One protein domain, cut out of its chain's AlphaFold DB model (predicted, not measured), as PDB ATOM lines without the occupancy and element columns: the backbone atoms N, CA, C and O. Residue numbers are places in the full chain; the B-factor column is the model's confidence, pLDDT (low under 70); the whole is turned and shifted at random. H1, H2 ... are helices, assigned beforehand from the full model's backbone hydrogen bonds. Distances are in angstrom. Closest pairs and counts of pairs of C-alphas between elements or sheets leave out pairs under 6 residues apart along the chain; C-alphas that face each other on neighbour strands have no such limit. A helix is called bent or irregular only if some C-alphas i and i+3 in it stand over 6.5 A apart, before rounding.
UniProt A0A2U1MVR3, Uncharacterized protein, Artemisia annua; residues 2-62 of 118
ATOM      1  N   GLU A   2     284.383 308.130 397.149       73.94
ATOM      2  CA  GLU A   2     285.175 307.023 396.567       73.94
ATOM      3  C   GLU A   2     286.683 307.125 396.853       73.94
ATOM      4  O   GLU A   2     287.246 306.207 397.439       73.94
ATOM      5  N   GLY A   3     287.308 308.286 396.620       85.94
ATOM      6  CA  GLY A   3     288.743 308.443 396.888       85.94
ATOM      7  C   GLY A   3     289.155 308.336 398.366       85.94
ATOM      8  O   GLY A   3     290.314 308.061 398.652       85.94
ATOM      9  N   TYR A   4     288.249 308.541 399.329       88.94
ATOM     10  CA  TYR A   4     288.585 308.388 400.754       88.94
ATOM     11  C   TYR A   4     288.693 306.911 401.144       88.94
ATOM     12  O   TYR A   4     289.645 306.517 401.814       88.94
ATOM     13  N   ILE A   5     287.749 306.097 400.666       89.50
ATOM     14  CA  ILE A   5     287.742 304.645 400.860       89.50
ATOM     15  C   ILE A   5     289.022 304.029 400.278       89.50
ATOM     16  O   ILE A   5     289.702 303.281 400.977       89.50
ATOM     17  N   ASP A   6     289.405 304.430 399.061       87.50
ATOM     18  CA  ASP A   6     290.624 303.934 398.404       87.50
ATOM     19  C   ASP A   6     291.894 304.288 399.197       87.50
ATOM     20  O   ASP A   6     292.828 303.491 399.305       87.50
ATOM     21  N   ASN A   7     291.942 305.484 399.796       90.44
ATOM     22  CA  ASN A   7     293.065 305.876 400.648       90.44
ATOM     23  C   ASN A   7     293.119 305.050 401.942       90.44
ATOM     24  O   ASN A   7     294.208 304.645 402.345       90.44
ATOM     25  N   LEU A   8     291.978 304.761 402.577       90.19
ATOM     26  CA  LEU A   8     291.930 303.889 403.758       90.19
ATOM     27  C   LEU A   8     292.402 302.468 403.440       90.19
ATOM     28  O   LEU A   8     293.109 301.853 404.239       90.19
ATOM     29  N   GLU A   9     292.050 301.954 402.267       88.31
ATOM     30  CA  GLU A   9     292.503 300.643 401.818       88.31
ATOM     31  C   GLU A   9     294.025 300.613 401.646       88.31
ATOM     32  O   GLU A   9     294.695 299.726 402.179       88.31
ATOM     33  N   ARG A  10     294.591 301.658 401.025       89.69
ATOM     34  CA  ARG A  10     296.044 301.814 400.848       89.69
ATOM     35  C   ARG A  10     296.807 301.994 402.166       89.69
ATOM     36  O   ARG A  10     297.986 301.664 402.236       89.69
ATOM     37  N   LEU A  11     296.140 302.490 403.208       93.69
ATOM     38  CA  LEU A  11     296.673 302.631 404.569       93.69
ATOM     39  C   LEU A  11     296.548 301.350 405.415       93.69
ATOM     40  O   LEU A  11     296.955 301.342 406.574       93.69
ATOM     41  N   GLY A  12     296.000 300.263 404.862       89.50
ATOM     42  CA  GLY A  12     295.923 298.969 405.544       89.50
ATOM     43  C   GLY A  12     294.675 298.769 406.407       89.50
ATOM     44  O   GLY A  12     294.586 297.774 407.127       89.50
ATOM     45  N   TYR A  13     293.655 299.629 406.300       91.62
ATOM     46  CA  TYR A  13     292.377 299.468 407.015       91.62
ATOM     47  C   TYR A  13     291.461 298.383 406.408       91.62
ATOM     48  O   TYR A  13     290.251 298.385 406.630       91.62
ATOM     49  N   SER A  14     292.026 297.413 405.680       87.44
ATOM     50  CA  SER A  14     291.296 296.359 404.961       87.44
ATOM     51  C   SER A  14     290.299 295.606 405.854       87.44
ATOM     52  O   SER A  14     289.147 295.417 405.471       87.44
ATOM     53  N   ARG A  15     290.675 295.271 407.100       86.81
ATOM     54  CA  ARG A  15     289.767 294.597 408.051       86.81
ATOM     55  C   ARG A  15     288.523 295.435 408.371       86.81
ATOM     56  O   ARG A  15     287.430 294.887 408.452       86.81
ATOM     57  N   PHE A  16     288.675 296.747 408.547       90.31
ATOM     58  CA  PHE A  16     287.545 297.640 408.818       90.31
ATOM     59  C   PHE A  16     286.645 297.790 407.584       90.31
ATOM     60  O   PHE A  16     285.423 297.787 407.706       90.31
ATOM     61  N   LEU A  17     287.234 297.835 406.387       91.88
ATOM     62  CA  LEU A  17     286.484 297.898 405.131       91.88
ATOM     63  C   LEU A  17     285.698 296.607 404.855       91.88
ATOM     64  O   LEU A  17     284.552 296.680 404.419       91.88
ATOM     65  N   GLN A  18     286.247 295.436 405.191       90.62
ATOM     66  CA  GLN A  18     285.516 294.163 405.114       90.62
ATOM     67  C   GLN A  18     284.307 294.126 406.065       90.62
ATOM     68  O   GLN A  18     283.229 293.642 405.707       90.62
ATOM     69  N   LEU A  19     284.445 294.696 407.267       92.19
ATOM     70  CA  LEU A  19     283.314 294.869 408.183       92.19
ATOM     71  C   LEU A  19     282.279 295.851 407.621       92.19
ATOM     72  O   LEU A  19     281.083 295.594 407.734       92.19
ATOM     73  N   ALA A  20     282.715 296.934 406.973       93.12
ATOM     74  CA  ALA A  20     281.818 297.892 406.334       93.12
ATOM     75  C   ALA A  20     281.004 297.252 405.197       93.12
ATOM     76  O   ALA A  20     279.791 297.434 405.154       93.12
ATOM     77  N   VAL A  21     281.634 296.445 404.334       94.31
ATOM     78  CA  VAL A  21     280.943 295.628 403.315       94.31
ATOM     79  C   VAL A  21     279.861 294.766 403.961       94.31
ATOM     80  O   VAL A  21     278.708 294.788 403.531       94.31
ATOM     81  N   SER A  22     280.216 294.048 405.028       93.56
ATOM     82  CA  SER A  22     279.287 293.161 405.735       93.56
ATOM     83  C   SER A  22     278.106 293.942 406.318       93.56
ATOM     84  O   SER A  22     276.954 293.559 406.125       93.56
ATOM     85  N   LEU A  23     278.377 295.082 406.960       95.00
ATOM     86  CA  LEU A  23     277.353 295.957 407.524       95.00
ATOM     87  C   LEU A  23     276.407 296.494 406.441       95.00
ATOM     88  O   LEU A  23     275.189 296.447 406.625       95.00
ATOM     89  N   ILE A  24     276.946 296.945 405.302       95.44
ATOM     90  CA  ILE A  24     276.151 297.421 404.162       95.44
ATOM     91  C   ILE A  24     275.213 296.314 403.688       95.44
ATOM     92  O   ILE A  24     274.011 296.545 403.630       95.44
ATOM     93  N   LEU A  25     275.734 295.112 403.421       95.50
ATOM     94  CA  LEU A  25     274.935 293.979 402.942       95.50
ATOM     95  C   LEU A  25     273.815 293.609 403.921       95.50
ATOM     96  O   LEU A  25     272.686 293.386 403.492       95.50
ATOM     97  N   THR A  26     274.099 293.602 405.228       96.25
ATOM     98  CA  THR A  26     273.084 293.322 406.263       96.25
ATOM     99  C   THR A  26     272.037 294.425 406.419       96.25
ATOM    100  O   THR A  26     270.959 294.167 406.943       96.25
ATOM    101  N   SER A  27     272.339 295.643 405.961       96.94
ATOM    102  CA  SER A  27     271.443 296.801 406.060       96.94
ATOM    103  C   SER A  27     270.521 296.957 404.844       96.94
ATOM    104  O   SER A  27     269.664 297.841 404.841       96.94
ATOM    105  N   LEU A  28     270.693 296.144 403.794       96.25
ATOM    106  CA  LEU A  28     269.862 296.220 402.593       96.25
ATOM    107  C   LEU A  28     268.440 295.702 402.858       96.25
ATOM    108  O   LEU A  28     268.216 294.793 403.655       96.25
ATOM    109  N   SER A  29     267.461 296.279 402.158       95.44
ATOM    110  CA  SER A  29     266.065 295.847 402.240       95.44
ATOM    111  C   SER A  29     265.828 294.529 401.485       95.44
ATOM    112  O   SER A  29     266.647 294.109 400.667       95.44
ATOM    113  N   LYS A  30     264.684 293.872 401.727       93.81
ATOM    114  CA  LYS A  30     264.369 292.550 401.146       93.81
ATOM    115  C   LYS A  30     264.392 292.517 399.616       93.81
ATOM    116  O   LYS A  30     264.669 291.477 399.032       93.81
ATOM    117  N   GLU A  31     264.148 293.644 398.954       93.88
ATOM    118  CA  GLU A  31     264.233 293.766 397.495       93.88
ATOM    119  C   GLU A  31     265.646 293.486 396.944       93.88
ATOM    120  O   GLU A  31     265.803 293.240 395.750       93.88
ATOM    121  N   TYR A  32     266.667 293.486 397.804       96.19
ATOM    122  CA  TYR A  32     268.054 293.169 397.470       96.19
ATOM    123  C   TYR A  32     268.481 291.755 397.904       96.19
ATOM    124  O   TYR A  32     269.658 291.429 397.772       96.19
ATOM    125  N   GLU A  33     267.586 290.880 398.384       95.25
ATOM    126  CA  GLU A  33     267.966 289.517 398.816       95.25
ATOM    127  C   GLU A  33     268.707 288.734 397.722       95.25
ATOM    128  O   GLU A  33     269.751 288.135 397.987       95.25
ATOM    129  N   GLY A  34     268.227 288.798 396.475       95.50
ATOM    130  CA  GLY A  34     268.897 288.154 395.340       95.50
ATOM    131  C   GLY A  34     270.293 288.728 395.068       95.50
ATOM    132  O   GLY A  34     271.223 287.985 394.754       95.50
ATOM    133  N   PHE A  35     270.473 290.037 395.265       96.06
ATOM    134  CA  PHE A  35     271.783 290.680 395.176       96.06
ATOM    135  C   PHE A  35     272.728 290.183 396.271       96.06
ATOM    136  O   PHE A  35     273.866 289.826 395.971       96.06
ATOM    137  N   VAL A  36     272.258 290.122 397.523       95.88
ATOM    138  CA  VAL A  36     273.048 289.642 398.669       95.88
ATOM    139  C   VAL A  36     273.472 288.188 398.462       95.88
ATOM    140  O   VAL A  36     274.639 287.862 398.664       95.88
ATOM    141  N   GLN A  37     272.573 287.320 397.992       95.69
ATOM    142  CA  GLN A  37     272.913 285.932 397.658       95.69
ATOM    143  C   GLN A  37     273.974 285.849 396.557       95.69
ATOM    144  O   GLN A  37     274.964 285.133 396.707       95.69
ATOM    145  N   ASN A  38     273.815 286.617 395.475       94.88
ATOM    146  CA  ASN A  38     274.803 286.660 394.401       94.88
ATOM    147  C   ASN A  38     276.166 287.182 394.888       94.88
ATOM    148  O   ASN A  38     277.205 286.628 394.529       94.88
ATOM    149  N   TYR A  39     276.177 288.209 395.739       95.25
ATOM    150  CA  TYR A  39     277.407 288.724 396.336       95.25
ATOM    151  C   TYR A  39     278.075 287.689 397.250       95.25
ATOM    152  O   TYR A  39     279.283 287.497 397.175       95.25
ATOM    153  N   ASN A  40     277.313 286.967 398.069       93.19
ATOM    154  CA  ASN A  40     277.876 285.954 398.963       93.19
ATOM    155  C   ASN A  40     278.509 284.780 398.203       93.19
ATOM    156  O   ASN A  40     279.485 284.207 398.677       93.19
ATOM    157  N   MET A  41     277.981 284.435 397.025       94.75
ATOM    158  CA  MET A  41     278.531 283.353 396.200       94.75
ATOM    159  C   MET A  41     279.706 283.798 395.323       94.75
ATOM    160  O   MET A  41     280.648 283.034 395.139       94.75
ATOM    161  N   HIS A  42     279.658 285.011 394.763       92.31
ATOM    162  CA  HIS A  42     280.585 285.438 393.701       92.31
ATOM    163  C   HIS A  42     281.349 286.738 393.996       92.31
ATOM    164  O   HIS A  42     282.275 287.092 393.272       92.31
ATOM    165  N   GLY A  43     280.946 287.481 395.023       86.06
ATOM    166  CA  GLY A  43     281.455 288.812 395.365       86.06
ATOM    167  C   GLY A  43     282.436 288.835 396.535       86.06
ATOM    168  O   GLY A  43     282.854 289.913 396.954       86.06
ATOM    169  N   MET A  44     282.826 287.682 397.083       83.62
ATOM    170  CA  MET A  44     283.824 287.642 398.154       83.62
ATOM    171  C   MET A  44     285.150 288.249 397.664       83.62
ATOM    172  O   MET A  44     285.630 287.922 396.582       83.62
ATOM    173  N   GLY A  45     285.729 289.163 398.448       85.50
ATOM    174  CA  GLY A  45     286.947 289.892 398.072       85.50
ATOM    175  C   GLY A  45     286.721 291.174 397.264       85.50
ATOM    176  O   GLY A  45     287.693 291.863 396.968       85.50
ATOM    177  N   LYS A  46     285.470 291.533 396.947       91.38
ATOM    178  CA  LYS A  46     285.156 292.841 396.362       91.38
ATOM    179  C   LYS A  46     285.384 293.974 397.361       91.38
ATOM    180  O   LYS A  46     285.099 293.846 398.555       91.38
ATOM    181  N   THR A  47     285.896 295.090 396.855       91.69
ATOM    182  CA  THR A  47     286.099 296.320 397.631       91.69
ATOM    183  C   THR A  47     284.771 297.038 397.878       91.69
ATOM    184  O   THR A  47     283.767 296.802 397.200       91.69
ATOM    185  N   VAL A  48     284.758 297.978 398.828       92.69
ATOM    186  CA  VAL A  48     283.579 298.822 399.096       92.69
ATOM    187  C   VAL A  48     283.176 299.629 397.851       92.69
ATOM    188  O   VAL A  48     281.984 299.794 397.589       92.69
ATOM    189  N   ASN A  49     284.147 300.088 397.052       92.38
ATOM    190  CA  ASN A  49     283.871 300.821 395.816       92.38
ATOM    191  C   ASN A  49     283.251 299.918 394.737       92.38
ATOM    192  O   ASN A  49     282.273 300.310 394.100       92.38
ATOM    193  N   GLU A  50     283.745 298.691 394.560       93.12
ATOM    194  CA  GLU A  50     283.120 297.734 393.638       93.12
ATOM    195  C   GLU A  50     281.695 297.376 394.074       93.12
ATOM    196  O   GLU A  50     280.779 297.386 393.247       93.12
ATOM    197  N   LEU A  51     281.482 297.125 395.371       94.69
ATOM    198  CA  LEU A  51     280.153 296.878 395.932       94.69
ATOM    199  C   LEU A  51     279.196 298.040 395.629       94.69
ATOM    200  O   LEU A  51     278.059 297.808 395.224       94.69
ATOM    201  N   HIS A  52     279.654 299.285 395.771       93.75
ATOM    202  CA  HIS A  52     278.861 300.480 395.461       93.75
ATOM    203  C   HIS A  52     278.443 300.547 393.989       93.75
ATOM    204  O   HIS A  52     277.279 300.817 393.678       93.75
ATOM    205  N   VAL A  53     279.366 300.257 393.068       94.94
ATOM    206  CA  VAL A  53     279.062 300.198 391.630       94.94
ATOM    207  C   VAL A  53     278.051 299.088 391.334       94.94
ATOM    208  O   VAL A  53     277.087 299.311 390.597       94.94
ATOM    209  N   MET A  54     278.228 297.914 391.942       95.81
ATOM    210  CA  MET A  54     277.312 296.782 391.798       95.81
ATOM    211  C   MET A  54     275.908 297.102 392.331       95.81
ATOM    212  O   MET A  54     274.919 296.795 391.663       95.81
ATOM    213  N   LEU A  55     275.807 297.766 393.486       95.56
ATOM    214  CA  LEU A  55     274.532 298.193 394.068       95.56
ATOM    215  C   LEU A  55     273.809 299.194 393.165       95.56
ATOM    216  O   LEU A  55     272.635 298.994 392.863       95.56
ATOM    217  N   LYS A  56     274.515 300.209 392.649       94.94
ATOM    218  CA  LYS A  56     273.950 301.168 391.682       94.94
ATOM    219  C   LYS A  56     273.447 300.496 390.409       94.94
ATOM    220  O   LYS A  56     272.464 300.944 389.820       94.94
ATOM    221  N   LEU A  57     274.146 299.468 389.928       95.50
ATOM    222  CA  LEU A  57     273.717 298.720 388.748       95.50
ATOM    223  C   LEU A  57     272.448 297.914 389.044       95.50
ATOM    224  O   LEU A  57     271.502 297.968 388.261       95.50
ATOM    225  N   HIS A  58     272.415 297.218 390.182       94.62
ATOM    226  CA  HIS A  58     271.258 296.436 390.606       94.62
ATOM    227  C   HIS A  58     270.023 297.319 390.827       94.62
ATOM    228  O   HIS A  58     268.936 296.989 390.362       94.62
ATOM    229  N   GLU A  59     270.199 298.482 391.457       93.94
ATOM    230  CA  GLU A  59     269.126 299.447 391.706       93.94
ATOM    231  C   GLU A  59     268.428 299.892 390.413       93.94
ATOM    232  O   GLU A  59     267.203 299.974 390.363       93.94
ATOM    233  N   LYS A  60     269.182 300.108 389.328       93.50
ATOM    234  CA  LYS A  60     268.614 300.475 388.017       93.50
ATOM    235  C   LYS A  60     267.755 299.370 387.399       93.50
ATOM    236  O   LYS A  60     266.880 299.676 386.593       93.50
ATOM    237  N   GLY A  61     268.037 298.113 387.736       89.50
ATOM    238  CA  GLY A  61     267.291 296.944 387.271       89.50
ATOM    239  C   GLY A  61     266.080 296.600 388.138       89.50
ATOM    240  O   GLY A  61     265.261 295.778 387.725       89.50
ATOM    241  N   LEU A  62     265.940 297.214 389.317       90.06
ATOM    242  CA  LEU A  62     264.794 296.966 390.181       90.06
ATOM    243  C   LEU A  62     263.512 297.522 389.545       90.06
ATOM    244  O   LEU A  62     263.506 298.641 389.015       90.06
TER     245      LEU A  62
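This is residues 2 to 62 of the 118 residues of an uncharacterized protein of Artemisia annua (UniProt A0A2U1MVR3). Two helices, H2 and H4, run the same way along the longest axis and meet through a few residues, with H1 at one end and H3 folding back near both helices toward the other. The printed part has 61 residues with four named helices, H1 to H4 in chain order, and no named strand. It is all helix and compact, with a radius of gyration of the C-alphas of 11.9 A and spans of 35 by 19 by 19 A.

H1, residues 2 to 10, touches H4, residues 48 to 61, through residues 48 to 49 of H4 alone; the closest C-alphas, of Glu 2 and Asn 49, are 6.4 A apart. H2, residues 14 to 26, touches H4 at a shallow tilt of 22 degrees, the same way, through residues 17 to 21 and 48 to 51 alone; the closest C-alphas, of Val 21 and Val 48, are 5.9 A apart. H3, residues 30 to 42, is close but not clearly touching to H2, closest C-alphas Leu 25 and Val 36 at 6.4 A, and apart from H1. Every O i to N i+4 pair is within hydrogen-bond range in H1 and H2, but 7 of 9 in H3 and 9 of 10 in H4.

H1 begins at C-alpha 2 (285.175, 307.023, 396.567) and is 12.8 A long, H2 18.5 A, H3 19.2 A. H3 is irregular, with C-alphas 31 and 34 7.6 A apart. H4, 20.2 A, ends at C-alpha 61 (267.291, 296.944, 387.271).

The farthest C-alphas, of Leu 11 and Leu 62, are 35.4 A apart. The three links are tight, the printed part has no cut, and no printed residue is under 70 in pLDDT.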